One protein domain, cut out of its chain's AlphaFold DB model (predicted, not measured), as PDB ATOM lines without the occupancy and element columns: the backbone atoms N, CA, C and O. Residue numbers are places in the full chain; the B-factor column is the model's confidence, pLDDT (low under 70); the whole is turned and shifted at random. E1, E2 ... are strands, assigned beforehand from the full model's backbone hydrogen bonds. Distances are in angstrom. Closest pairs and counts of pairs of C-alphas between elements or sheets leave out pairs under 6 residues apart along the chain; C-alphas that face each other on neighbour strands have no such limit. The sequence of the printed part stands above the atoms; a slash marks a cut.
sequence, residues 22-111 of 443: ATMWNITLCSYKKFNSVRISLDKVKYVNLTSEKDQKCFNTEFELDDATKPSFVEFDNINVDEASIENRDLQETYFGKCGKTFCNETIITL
ATOM      1  N   ALA A  22      10.423  32.922  29.279       65.38
ATOM      2  CA  ALA A  22      10.277  33.836  28.169       65.38
ATOM      3  C   ALA A  22      11.568  33.878  27.331       65.38
ATOM      4  O   ALA A  22      12.684  33.856  27.855       65.38
ATOM      5  N   THR A  23      11.403  33.918  26.015       83.69
ATOM      6  CA  THR A  23      12.498  33.937  25.055       83.69
ATOM      7  C   THR A  23      12.824  35.375  24.682       83.69
ATOM      8  O   THR A  23      11.946  36.164  24.328       83.69
ATOM      9  N   MET A  24      14.108  35.726  24.757       89.25
ATOM     10  CA  MET A  24      14.594  37.050  24.382       89.25
ATOM     11  C   MET A  24      14.907  37.103  22.887       89.25
ATOM     12  O   MET A  24      15.632  36.263  22.352       89.25
ATOM     13  N   TRP A  25      14.364  38.110  22.210       92.06
ATOM     14  CA  TRP A  25      14.531  38.329  20.779       92.06
ATOM     15  C   TRP A  25      15.216  39.664  20.522       92.06
ATOM     16  O   TRP A  25      14.729  40.712  20.938       92.06
ATOM     17  N   ASN A  26      16.321  39.637  19.784       93.44
ATOM     18  CA  ASN A  26      16.996  40.833  19.305       93.44
ATOM     19  C   ASN A  26      16.257  41.364  18.085       93.44
ATOM     20  O   ASN A  26      16.071  40.636  17.115       93.44
ATOM     21  N   ILE A  27      15.871  42.631  18.109       92.25
ATOM     22  CA  ILE A  27      15.155  43.305  17.034       92.25
ATOM     23  C   ILE A  27      16.055  44.390  16.461       92.25
ATOM     24  O   ILE A  27      16.531  45.254  17.191       92.25
ATOM     25  N   THR A  28      16.214  44.383  15.144       92.06
ATOM     26  CA  THR A  28      16.718  45.500  14.347       92.06
ATOM     27  C   THR A  28      15.596  45.971  13.440       92.06
ATOM     28  O   THR A  28      15.103  45.212  12.608       92.06
ATOM     29  N   LEU A  29      15.197  47.227  13.578       89.00
ATOM     30  CA  LEU A  29      14.137  47.839  12.787       89.00
ATOM     31  C   LEU A  29      14.689  49.048  12.049       89.00
ATOM     32  O   LEU A  29      15.334  49.884  12.669       89.00
ATOM     33  N   CYS A  30      14.394  49.176  10.761       89.19
ATOM     34  CA  CYS A  30      14.789  50.312   9.942       89.19
ATOM     35  C   CYS A  30      13.579  50.944   9.243       89.19
ATOM     36  O   CYS A  30      12.709  50.256   8.707       89.19
ATOM     37  N   SER A  31      13.547  52.274   9.207       87.94
ATOM     38  CA  SER A  31      12.527  53.079   8.534       87.94
ATOM     39  C   SER A  31      13.104  53.894   7.376       87.94
ATOM     40  O   SER A  31      14.287  54.248   7.346       87.94
ATOM     41  N   TYR A  32      12.249  54.269   6.420       85.38
ATOM     42  CA  TYR A  32      12.664  55.123   5.298       85.38
ATOM     43  C   TYR A  32      13.103  56.518   5.764       85.38
ATOM     44  O   TYR A  32      14.087  57.081   5.257       85.38
ATOM     45  N   LYS A  33      12.368  57.067   6.740       86.88
ATOM     46  CA  LYS A  33      12.634  58.353   7.395       86.88
ATOM     47  C   LYS A  33      13.458  58.156   8.662       86.88
ATOM     48  O   LYS A  33      13.571  57.044   9.168       86.88
ATOM     49  N   LYS A  34      14.066  59.240   9.140       89.62
ATOM     50  CA  LYS A  34      14.752  59.249  10.429       89.62
ATOM     51  C   LYS A  34      13.771  59.647  11.527       89.62
ATOM     52  O   LYS A  34      12.940  60.519  11.289       89.62
ATOM     53  N   PHE A  35      13.926  59.039  12.693       86.81
ATOM     54  CA  PHE A  35      13.175  59.360  13.899       86.81
ATOM     55  C   PHE A  35      14.142  59.452  15.083       86.81
ATOM     56  O   PHE A  35      15.213  58.839  15.066       86.81
ATOM     57  N   ASN A  36      13.764  60.207  16.109       89.06
ATOM     58  CA  ASN A  36      14.459  60.266  17.398       89.06
ATOM     59  C   ASN A  36      13.822  59.338  18.441       89.06
ATOM     60  O   ASN A  36      14.458  58.993  19.428       89.06
ATOM     61  N   SER A  37      12.573  58.928  18.236       87.94
ATOM     62  CA  SER A  37      11.844  58.039  19.125       87.94
ATOM     63  C   SER A  37      10.911  57.158  18.319       87.94
ATOM     64  O   SER A  37      10.248  57.638  17.400       87.94
ATOM     65  N   VAL A  38      10.844  55.885  18.691       88.50
ATOM     66  CA  VAL A  38       9.948  54.908  18.080       88.50
ATOM     67  C   VAL A  38       9.389  53.955  19.121       88.50
ATOM     68  O   VAL A  38      10.039  53.683  20.132       88.50
ATOM     69  N   ARG A  39       8.205  53.409  18.861       90.38
ATOM     70  CA  ARG A  39       7.597  52.374  19.693       90.38
ATOM     71  C   ARG A  39       7.345  51.129  18.865       90.38
ATOM     72  O   ARG A  39       6.781  51.208  17.775       90.38
ATOM     73  N   ILE A  40       7.767  49.988  19.398       90.50
ATOM     74  CA  ILE A  40       7.709  48.708  18.691       90.50
ATOM     75  C   ILE A  40       6.959  47.642  19.486       90.50
ATOM     76  O   ILE A  40       6.989  47.653  20.718       90.50
ATOM     77  N   SER A  41       6.337  46.697  18.784       90.44
ATOM     78  CA  SER A  41       5.737  45.497  19.374       90.44
ATOM     79  C   SER A  41       5.875  44.276  18.465       90.44
ATOM     80  O   SER A  41       5.778  44.397  17.241       90.44
ATOM     81  N   LEU A  42       6.074  43.100  19.072       89.88
ATOM     82  CA  LEU A  42       6.029  41.794  18.401       89.88
ATOM     83  C   LEU A  42       4.729  41.010  18.660       89.88
ATOM     84  O   LEU A  42       4.472  40.031  17.965       89.88
ATOM     85  N   ASP A  43       3.918  41.420  19.639       88.06
ATOM     86  CA  ASP A  43       2.741  40.677  20.117       88.06
ATOM     87  C   ASP A  43       1.449  41.521  20.182       88.06
ATOM     88  O   ASP A  43       0.382  40.978  20.453       88.06
ATOM     89  N   LYS A  44       1.521  42.835  19.909       84.81
ATOM     90  CA  LYS A  44       0.451  43.848  20.089       84.81
ATOM     91  C   LYS A  44      -0.055  44.014  21.522       84.81
ATOM     92  O   LYS A  44      -1.050  44.702  21.749       84.81
ATOM     93  N   VAL A  45       0.611  43.402  22.495       85.00
ATOM     94  CA  VAL A  45       0.247  43.480  23.912       85.00
ATOM     95  C   VAL A  45       1.263  44.343  24.639       85.00
ATOM     96  O   VAL A  45       0.904  45.311  25.314       85.00
ATOM     97  N   LYS A  46       2.545  44.026  24.469       86.31
ATOM     98  CA  LYS A  46       3.661  44.772  25.034       86.31
ATOM     99  C   LYS A  46       4.257  45.679  23.971       86.31
ATOM    100  O   LYS A  46       4.380  45.316  22.803       86.31
ATOM    101  N   TYR A  47       4.672  46.865  24.395       88.38
ATOM    102  CA  TYR A  47       5.389  47.793  23.536       88.38
ATOM    103  C   TYR A  47       6.660  48.273  24.217       88.38
ATOM    104  O   TYR A  47       6.641  48.603  25.402       88.38
ATOM    105  N   VAL A  48       7.730  48.385  23.437       89.75
ATOM    106  CA  VAL A  48       9.016  48.924  23.877       89.75
ATOM    107  C   VAL A  48       9.218  50.289  23.229       89.75
ATOM    108  O   VAL A  48       9.097  50.422  22.011       89.75
ATOM    109  N   ASN A  49       9.506  51.304  24.047       89.69
ATOM    110  CA  ASN A  49       9.839  52.649  23.581       89.69
ATOM    111  C   ASN A  49      11.356  52.767  23.424       89.69
ATOM    112  O   ASN A  49      12.096  52.518  24.374       89.69
ATOM    113  N   LEU A  50      11.806  53.186  22.247       88.00
ATOM    114  CA  LEU A  50      13.211  53.379  21.917       88.00
ATOM    115  C   LEU A  50      13.441  54.844  21.593       88.00
ATOM    116  O   LEU A  50      12.928  55.348  20.597       88.00
ATOM    117  N   THR A  51      14.230  55.513  22.421       88.19
ATOM    118  CA  THR A  51      14.631  56.904  22.224       88.19
ATOM    119  C   THR A  51      16.109  56.978  21.859       88.19
ATOM    120  O   THR A  51      16.933  56.183  22.303       88.19
ATOM    121  N   SER A  52      16.446  57.940  21.011       87.00
ATOM    122  CA  SER A  52      17.794  58.244  20.556       87.00
ATOM    123  C   SER A  52      18.018  59.744  20.658       87.00
ATOM    124  O   SER A  52      17.145  60.537  20.309       87.00
ATOM    125  N   GLU A  53      19.212  60.146  21.085       85.94
ATOM    126  CA  GLU A  53      19.604  61.561  21.138       85.94
ATOM    127  C   GLU A  53      19.621  62.220  19.751       85.94
ATOM    128  O   GLU A  53      19.529  63.441  19.631       85.94
ATOM    129  N   LYS A  54      19.763  61.416  18.689       90.12
ATOM    130  CA  LYS A  54      19.813  61.879  17.300       90.12
ATOM    131  C   LYS A  54      18.838  61.111  16.426       90.12
ATOM    132  O   LYS A  54      18.652  59.905  16.586       90.12
ATOM    133  N   ASP A  55      18.323  61.812  15.427       89.25
ATOM    134  CA  ASP A  55      17.539  61.234  14.346       89.25
ATOM    135  C   ASP A  55      18.323  60.134  13.618       89.25
ATOM    136  O   ASP A  55      19.332  60.388  12.944       89.25
ATOM    137  N   GLN A  56      17.817  58.908  13.699       90.62
ATOM    138  CA  GLN A  56      18.390  57.736  13.048       90.62
ATOM    139  C   GLN A  56      17.322  56.950  12.294       90.62
ATOM    140  O   GLN A  56      16.126  57.093  12.535       90.62
ATOM    141  N   LYS A  57      17.759  56.157  11.314       89.94
ATOM    142  CA  LYS A  57      16.853  55.315  10.520       89.94
ATOM    143  C   LYS A  57      16.620  53.950  11.140       89.94
ATOM    144  O   LYS A  57      15.581  53.364  10.883       89.94
ATOM    145  N   CYS A  58      17.598  53.439  11.883       90.50
ATOM    146  CA  CYS A  58      17.573  52.081  12.397       90.50
ATOM    147  C   CYS A  58      17.690  52.080  13.917       90.50
ATOM    148  O   CYS A  58      18.472  52.848  14.475       90.50
ATOM    149  N   PHE A  59      16.927  51.204  14.554       90.69
ATOM    150  CA  PHE A  59      16.848  51.025  15.994       90.69
ATOM    151  C   PHE A  59      17.080  49.558  16.329       90.69
ATOM    152  O   PHE A  59      16.582  48.677  15.630       90.69
ATOM    153  N   ASN A  60      17.820  49.317  17.408       91.81
ATOM    154  CA  ASN A  60      18.081  47.984  17.931       91.81
ATOM    155  C   ASN A  60      17.550  47.886  19.360       91.81
ATOM    156  O   ASN A  60      17.727  48.825  20.135       91.81
ATOM    157  N   THR A  61      16.931  46.763  19.710       91.81
ATOM    158  CA  THR A  61      16.500  46.465  21.082       91.81
ATOM    159  C   THR A  61      16.332  44.970  21.280       91.81
ATOM    160  O   THR A  61      16.386  44.202  20.326       91.81
ATOM    161  N   GLU A  62      16.066  44.574  22.513       92.06
ATOM    162  CA  GLU A  62      15.596  43.242  22.856       92.06
ATOM    163  C   GLU A  62      14.094  43.287  23.185       92.06
ATOM    164  O   GLU A  62      13.577  44.322  23.618       92.06
ATOM    165  N   PHE A  63      13.386  42.185  22.941       91.25
ATOM    166  CA  PHE A  63      11.967  42.021  23.244       91.25
ATOM    167  C   PHE A  63      11.702  40.605  23.741       91.25
ATOM    168  O   PHE A  63      12.140  39.624  23.142       91.25
ATOM    169  N   GLU A  64      10.966  40.509  24.837       90.31
ATOM    170  CA  GLU A  64      10.646  39.254  25.504       90.31
ATOM    171  C   GLU A  64       9.303  38.710  24.993       90.31
ATOM    172  O   GLU A  64       8.272  39.377  25.121       90.31
ATOM    173  N   LEU A  65       9.310  37.502  24.427       88.31
ATOM    174  CA  LEU A  65       8.111  36.762  24.021       88.31
ATOM    175  C   LEU A  65       7.950  35.504  24.873       88.31
ATOM    176  O   LEU A  65       8.929  34.944  25.354       88.31
ATOM    177  N   ASP A  66       6.719  35.026  25.040       84.12
ATOM    178  CA  ASP A  66       6.508  33.698  25.618       84.12
ATOM    179  C   ASP A  66       7.044  32.582  24.691       84.12
ATOM    180  O   ASP A  66       7.249  32.788  23.494       84.12
ATOM    181  N   ASP A  67       7.282  31.391  25.248       76.50
ATOM    182  CA  ASP A  67       7.832  30.231  24.524       76.50
ATOM    183  C   ASP A  67       6.971  29.769  23.331       76.50
ATOM    184  O   ASP A  67       7.481  29.177  22.372       76.50
ATOM    185  N   ALA A  68       5.655  30.002  23.384       79.81
ATOM    186  CA  ALA A  68       4.714  29.550  22.363       79.81
ATOM    187  C   ALA A  68       4.631  30.528  21.180       79.81
ATOM    188  O   ALA A  68       4.345  30.122  20.047       79.81
ATOM    189  N   THR A  69       4.892  31.809  21.425       84.12
ATOM    190  CA  THR A  69       4.720  32.886  20.459       84.12
ATOM    191  C   THR A  69       5.971  33.047  19.607       84.12
ATOM    192  O   THR A  69       7.030  33.481  20.055       84.12
ATOM    193  N   LYS A  70       5.839  32.736  18.315       87.38
ATOM    194  CA  LYS A  70       6.877  33.018  17.319       87.38
ATOM    195  C   LYS A  70       6.685  34.411  16.710       87.38
ATOM    196  O   LYS A  70       5.545  34.774  16.400       87.38
ATOM    197  N   PRO A  71       7.771  35.165  16.452       88.00
ATOM    198  CA  PRO A  71       7.678  36.450  15.767       88.00
ATOM    199  C   PRO A  71       7.049  36.270  14.380       88.00
ATOM    200  O   PRO A  71       7.593  35.574  13.524       88.00
ATOM    201  N   SER A  72       5.894  36.894  14.151       89.88
ATOM    202  CA  SER A  72       5.173  36.829  12.868       89.88
ATOM    203  C   SER A  72       4.970  38.200  12.223       89.88
ATOM    204  O   SER A  72       4.811  38.300  11.006       89.88
ATOM    205  N   PHE A  73       5.048  39.271  13.008       91.00
ATOM    206  CA  PHE A  73       5.031  40.646  12.534       91.00
ATOM    207  C   PHE A  73       5.834  41.552  13.479       91.00
ATOM    208  O   PHE A  73       6.155  41.169  14.602       91.00
ATOM    209  N   VAL A  74       6.125  42.764  13.017       89.94
ATOM    210  CA  VAL A  74       6.511  43.907  13.854       89.94
ATOM    211  C   VAL A  74       5.490  44.999  13.638       89.94
ATOM    212  O   VAL A  74       5.212  45.347  12.492       89.94
ATOM    213  N   GLU A  75       4.965  45.547  14.726       89.19
ATOM    214  CA  GLU A  75       4.218  46.798  14.716       89.19
ATOM    215  C   GLU A  75       5.112  47.956  15.164       89.19
ATOM    216  O   GLU A  75       5.925  47.821  16.080       89.19
ATOM    217  N   PHE A  76       4.932  49.089  14.502       83.75
ATOM    218  CA  PHE A  76       5.662  50.332  14.654       83.75
ATOM    219  C   PHE A  76       4.657  51.476  14.767       83.75
ATOM    220  O   PHE A  76       3.755  51.591  13.946       83.75
ATOM    221  N   ASP A  77       4.790  52.331  15.773       80.94
ATOM    222  CA  ASP A  77       3.849  53.438  16.004       80.94
ATOM    223  C   ASP A  77       3.896  54.547  14.944       80.94
ATOM    224  O   ASP A  77       2.934  55.298  14.776       80.94
ATOM    225  N   ASN A  78       5.012  54.663  14.235       74.50
ATOM    226  CA  ASN A  78       5.217  55.667  13.210       74.50
ATOM    227  C   ASN A  78       4.881  55.107  11.819       74.50
ATOM    228  O   ASN A  78       4.986  53.920  11.544       74.50
ATOM    229  N   ILE A  79       4.503  55.975  10.888       71.50
ATOM    230  CA  ILE A  79       4.306  55.569   9.490       71.50
ATOM    231  C   ILE A  79       5.694  55.478   8.823       71.50
ATOM    232  O   ILE A  79       6.563  56.304   9.120       71.50
ATOM    233  N   ASN A  80       5.894  54.564   7.860       77.69
ATOM    234  CA  ASN A  80       7.099  54.403   7.002       77.69
ATOM    235  C   ASN A  80       8.187  53.408   7.473       77.69
ATOM    236  O   ASN A  80       9.385  53.684   7.308       77.69
ATOM    237  N   VAL A  81       7.802  52.242   7.995       79.38
ATOM    238  CA  VAL A  81       8.749  51.124   8.177       79.38
ATOM    239  C   VAL A  81       9.321  50.684   6.817       79.38
ATOM    240  O   VAL A  81       8.594  50.681   5.825       79.38
ATOM    241  N   ASP A  82      10.608  50.336   6.752       85.06
ATOM    242  CA  ASP A  82      11.256  49.768   5.556       85.06
ATOM    243  C   ASP A  82      11.540  48.277   5.751       85.06
ATOM    244  O   ASP A  82      11.047  47.448   4.992       85.06
ATOM    245  N   GLU A  83      12.287  47.911   6.791       89.06
ATOM    246  CA  GLU A  83      12.657  46.520   7.052       89.06
ATOM    247  C   GLU A  83      12.831  46.229   8.543       89.06
ATOM    248  O   GLU A  83      13.129  47.118   9.336       89.06
ATOM    249  N   ALA A  84      12.642  44.966   8.914       90.00
ATOM    250  CA  ALA A  84      12.805  44.454  10.264       90.00
ATOM    251  C   ALA A  84      13.541  43.109  10.232       90.00
ATOM    252  O   ALA A  84      13.229  42.247   9.409       90.00
ATOM    253  N   SER A  85      14.483  42.919  11.149       91.06
ATOM    254  CA  SER A  85      15.211  41.674  11.390       91.06
ATOM    255  C   SER A  85      15.099  41.307  12.859       91.06
ATOM    256  O   SER A  85      15.344  42.146  13.720       91.06
ATOM    257  N   ILE A  86      14.740  40.063  13.144       92.94
ATOM    258  CA  ILE A  86      14.546  39.548  14.497       92.94
ATOM    259  C   ILE A  86      15.335  38.264  14.657       92.94
ATOM    260  O   ILE A  86      15.195  37.350  13.851       92.94
ATOM    261  N   GLU A  87      16.162  38.189  15.687       93.06
ATOM    262  CA  GLU A  87      17.075  37.077  15.914       93.06
ATOM    263  C   GLU A  87      16.973  36.586  17.355       93.06
ATOM    264  O   GLU A  87      17.020  37.374  18.298       93.06
ATOM    265  N   ASN A  88      16.897  35.272  17.529       91.62
ATOM    266  CA  ASN A  88      17.116  34.617  18.809       91.62
ATOM    267  C   ASN A  88      18.362  33.738  18.691       91.62
ATOM    268  O   ASN A  88      18.396  32.791  17.902       91.62
ATOM    269  N   ARG A  89      19.396  34.075  19.467       85.38
ATOM    270  CA  ARG A  89      20.699  33.398  19.411       85.38
ATOM    271  C   ARG A  89      20.667  32.007  20.037       85.38
ATOM    272  O   ARG A  89      21.358  31.122  19.541       85.38
ATOM    273  N   ASP A  90      19.850  31.813  21.066       84.94
ATOM    274  CA  ASP A  90      19.743  30.544  21.789       84.94
ATOM    275  C   ASP A  90      19.005  29.497  20.951       84.94
ATOM    276  O   ASP A  90      19.432  28.348  20.851       84.94
ATOM    277  N   LEU A  91      17.938  29.920  20.270       86.06
ATOM    278  CA  LEU A  91      17.172  29.086  19.342       86.06
ATOM    279  C   LEU A  91      17.809  28.998  17.946       86.06
ATOM    280  O   LEU A  91      17.372  28.186  17.132       86.06
ATOM    281  N   GLN A  92      18.817  29.831  17.658       86.56
ATOM    282  CA  GLN A  92      19.410  30.005  16.325       86.56
ATOM    283  C   GLN A  92      18.352  30.308  15.248       86.56
ATOM    284  O   GLN A  92      18.425  29.829  14.114       86.56
ATOM    285  N   GLU A  93      17.343  31.103  15.609       90.06
ATOM    286  CA  GLU A  93      16.250  31.481  14.717       90.06
ATOM    287  C   GLU A  93      16.379  32.935  14.278       90.06
ATOM    288  O   GLU A  93      16.681  33.828  15.066       90.06
ATOM    289  N   THR A  94      16.100  33.183  13.000       91.06
ATOM    290  CA  THR A  94      16.071  34.529  12.435       91.06
ATOM    291  C   THR A  94      14.796  34.715  11.625       91.06
ATOM    292  O   THR A  94      14.394  33.834  10.866       91.06
ATOM    293  N   TYR A  95      14.169  35.873  11.765       91.19
ATOM    294  CA  TYR A  95      12.973  36.301  11.058       91.19
ATOM    295  C   TYR A  95      13.250  37.646  10.406       91.19
ATOM    296  O   TYR A  95      13.921  38.495  10.987       91.19
ATOM    297  N   PHE A  96      12.753  37.851   9.193       89.19
ATOM    298  CA  PHE A  96      13.014  39.081   8.459       89.19
ATOM    299  C   PHE A  96      11.797  39.518   7.643       89.19
ATOM    300  O   PHE A  96      11.108  38.697   7.035       89.19
ATOM    301  N   GLY A  97      11.548  40.822   7.590       87.19
ATOM    302  CA  GLY A  97      10.484  41.435   6.800       87.19
ATOM    303  C   GLY A  97      10.962  42.717   6.127       87.19
ATOM    304  O   GLY A  97      11.757  43.456   6.696       87.19
ATOM    305  N   LYS A  98      10.487  42.982   4.905       85.94
ATOM    306  CA  LYS A  98      10.810  44.200   4.151       85.94
ATOM    307  C   LYS A  98       9.609  44.679   3.342       85.94
ATOM    308  O   LYS A  98       9.042  43.913   2.558       85.94
ATOM    309  N   CYS A  99       9.260  45.952   3.495       80.00
ATOM    310  CA  CYS A  99       8.200  46.622   2.754       80.00
ATOM    311  C   CYS A  99       8.409  46.493   1.239       80.00
ATOM    312  O   CYS A  99       9.518  46.608   0.716       80.00
ATOM    313  N   GLY A 100       7.327  46.184   0.520       72.62
ATOM    314  CA  GLY A 100       7.354  45.868  -0.913       72.62
ATOM    315  C   GLY A 100       7.705  44.411  -1.249       72.62
ATOM    316  O   GLY A 100       7.594  44.016  -2.413       72.62
ATOM    317  N   LYS A 101       8.103  43.598  -0.261       71.19
ATOM    318  CA  LYS A 101       8.355  42.151  -0.406       71.19
ATOM    319  C   LYS A 101       7.477  41.315   0.522       71.19
ATOM    320  O   LYS A 101       7.021  40.254   0.107       71.19
ATOM    321  N   THR A 102       7.210  41.804   1.729       72.56
ATOM    322  CA  THR A 102       6.215  41.250   2.655       72.56
ATOM    323  C   THR A 102       4.963  42.129   2.694       72.56
ATOM    324  O   THR A 102       4.989  43.276   2.237       72.56
ATOM    325  N   PHE A 103       3.845  41.595   3.202       77.81
ATOM    326  CA  PHE A 103       2.663  42.420   3.459       77.81
ATOM    327  C   PHE A 103       3.020  43.470   4.511       77.81
ATOM    328  O   PHE A 103       3.416  43.126   5.631       77.81
ATOM    329  N   CYS A 104       2.878  44.734   4.120       80.12
ATOM    330  CA  CYS A 104       3.056  45.883   4.979       80.12
ATOM    331  C   CYS A 104       1.821  46.780   4.908       80.12
ATOM    332  O   CYS A 104       1.355  47.117   3.816       80.12
ATOM    333  N   ASN A 105       1.303  47.179   6.064       76.94
ATOM    334  CA  ASN A 105       0.456  48.365   6.154       76.94
ATOM    335  C   ASN A 105       1.319  49.532   6.676       76.94
ATOM    336  O   ASN A 105       2.534  49.387   6.805       76.94
ATOM    337  N   GLU A 106       0.729  50.700   6.935       75.56
ATOM    338  CA  GLU A 106       1.485  51.900   7.329       75.56
ATOM    339  C   GLU A 106       2.405  51.696   8.550       75.56
ATOM    340  O   GLU A 106       3.436  52.367   8.639       75.56
ATOM    341  N   THR A 107       2.069  50.747   9.433       82.31
ATOM    342  CA  THR A 107       2.680  50.540  10.755       82.31
ATOM    343  C   THR A 107       3.142  49.104  11.031       82.31
ATOM    344  O   THR A 107       3.874  48.872  11.984       82.31
ATOM    345  N   ILE A 108       2.751  48.112  10.230       87.88
ATOM    346  CA  ILE A 108       2.988  46.683  10.484       87.88
ATOM    347  C   ILE A 108       3.729  46.062   9.307       87.88
ATOM    348  O   ILE A 108       3.282  46.170   8.165       87.88
ATOM    349  N   ILE A 109       4.803  45.328   9.598       89.25
ATOM    350  CA  ILE A 109       5.512  44.467   8.646       89.25
ATOM    351  C   ILE A 109       5.317  43.005   9.034       89.25
ATOM    352  O   ILE A 109       5.618  42.613  10.159       89.25
ATOM    353  N   THR A 110       4.890  42.177   8.078       90.50
ATOM    354  CA  THR A 110       4.897  40.714   8.241       90.50
ATOM    355  C   THR A 110       6.323  40.175   8.142       90.50
ATOM    356  O   THR A 110       7.082  40.573   7.250       90.50
ATOM    357  N   LEU A 111       6.673  39.254   9.035       89.56
ATOM    358  CA  LEU A 111       7.982  38.619   9.111       89.56
ATOM    359  C   LEU A 111       7.947  37.224   8.500       89.56
ATOM    360  O   LEU A 111       6.979  36.484   8.668       89.56
TER     361      LEU A 111
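This is residues 22 to 111 of the 443 residues of the protein "uncharacterized protein LOC118768046" of Octopus vulgaris (UniProt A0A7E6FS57). A long, twisted hairpin, E1 and E2, folds back over itself, and the sheet rolls up into a small barrel-like shape that is not fully closed. E4 and E5 extend the wall at the first part of E1, E3 and E6 extend the wall at its end, and E5 and E6 come near each other across the remaining gap. The printed part has 90 residues, with no named helix and six named strands, E1 to E6 in chain order, in one branched antiparallel sheet, class all strand. It is compact, with a radius of gyration of the C-alphas of 12.2 A and spans of 33 by 29 by 23 A.

E1, residues 23 to 41, bends by 172 degrees at residue 28 and has three neighbours. E2, residues 48 to 65, lies on one side of it, with N 27 and O 61 at 2.8 A; E2 bends by 168 degrees at residue 60. On the other side, in staggered pairing, are E4, residues 81 to 88, with N 28 and O 85 at 2.8 A, and E3, residues 73 to 76, with N 41 and O 75 at 3.0 A. E5, residues 93 to 98, is an edge strand forming a hairpin with E4, with N 86 and O 95 at 2.8 A. E6, residues 108 to 110, is the edge strand beside E3, with N 74 and O 109 at 2.9 A. The closest C-alphas of E5 and E6, those of Gly 97 and Thr 110, are 5.8 A apart. E2 is apart from E3, E5 and E6.

E1 begins at C-alpha 23 (12.498, 33.937, 25.055) and ends 14.5 A away at C-alpha 41 (5.737, 45.497, 19.374). E2 measures 12.2 A, E4 21.3 A and E5 17.4 A; short E3 and E6 measure 9.9 A and 6.7 A. E6 ends at C-alpha 110 (4.897, 40.714, 8.241).

The two farthest C-alphas, of Lys 54 and Ala 68, are 36.0 A apart. The printed part has no cut and no long link. Mean pLDDT of the printed part is 86.5; residue 22 is under 70.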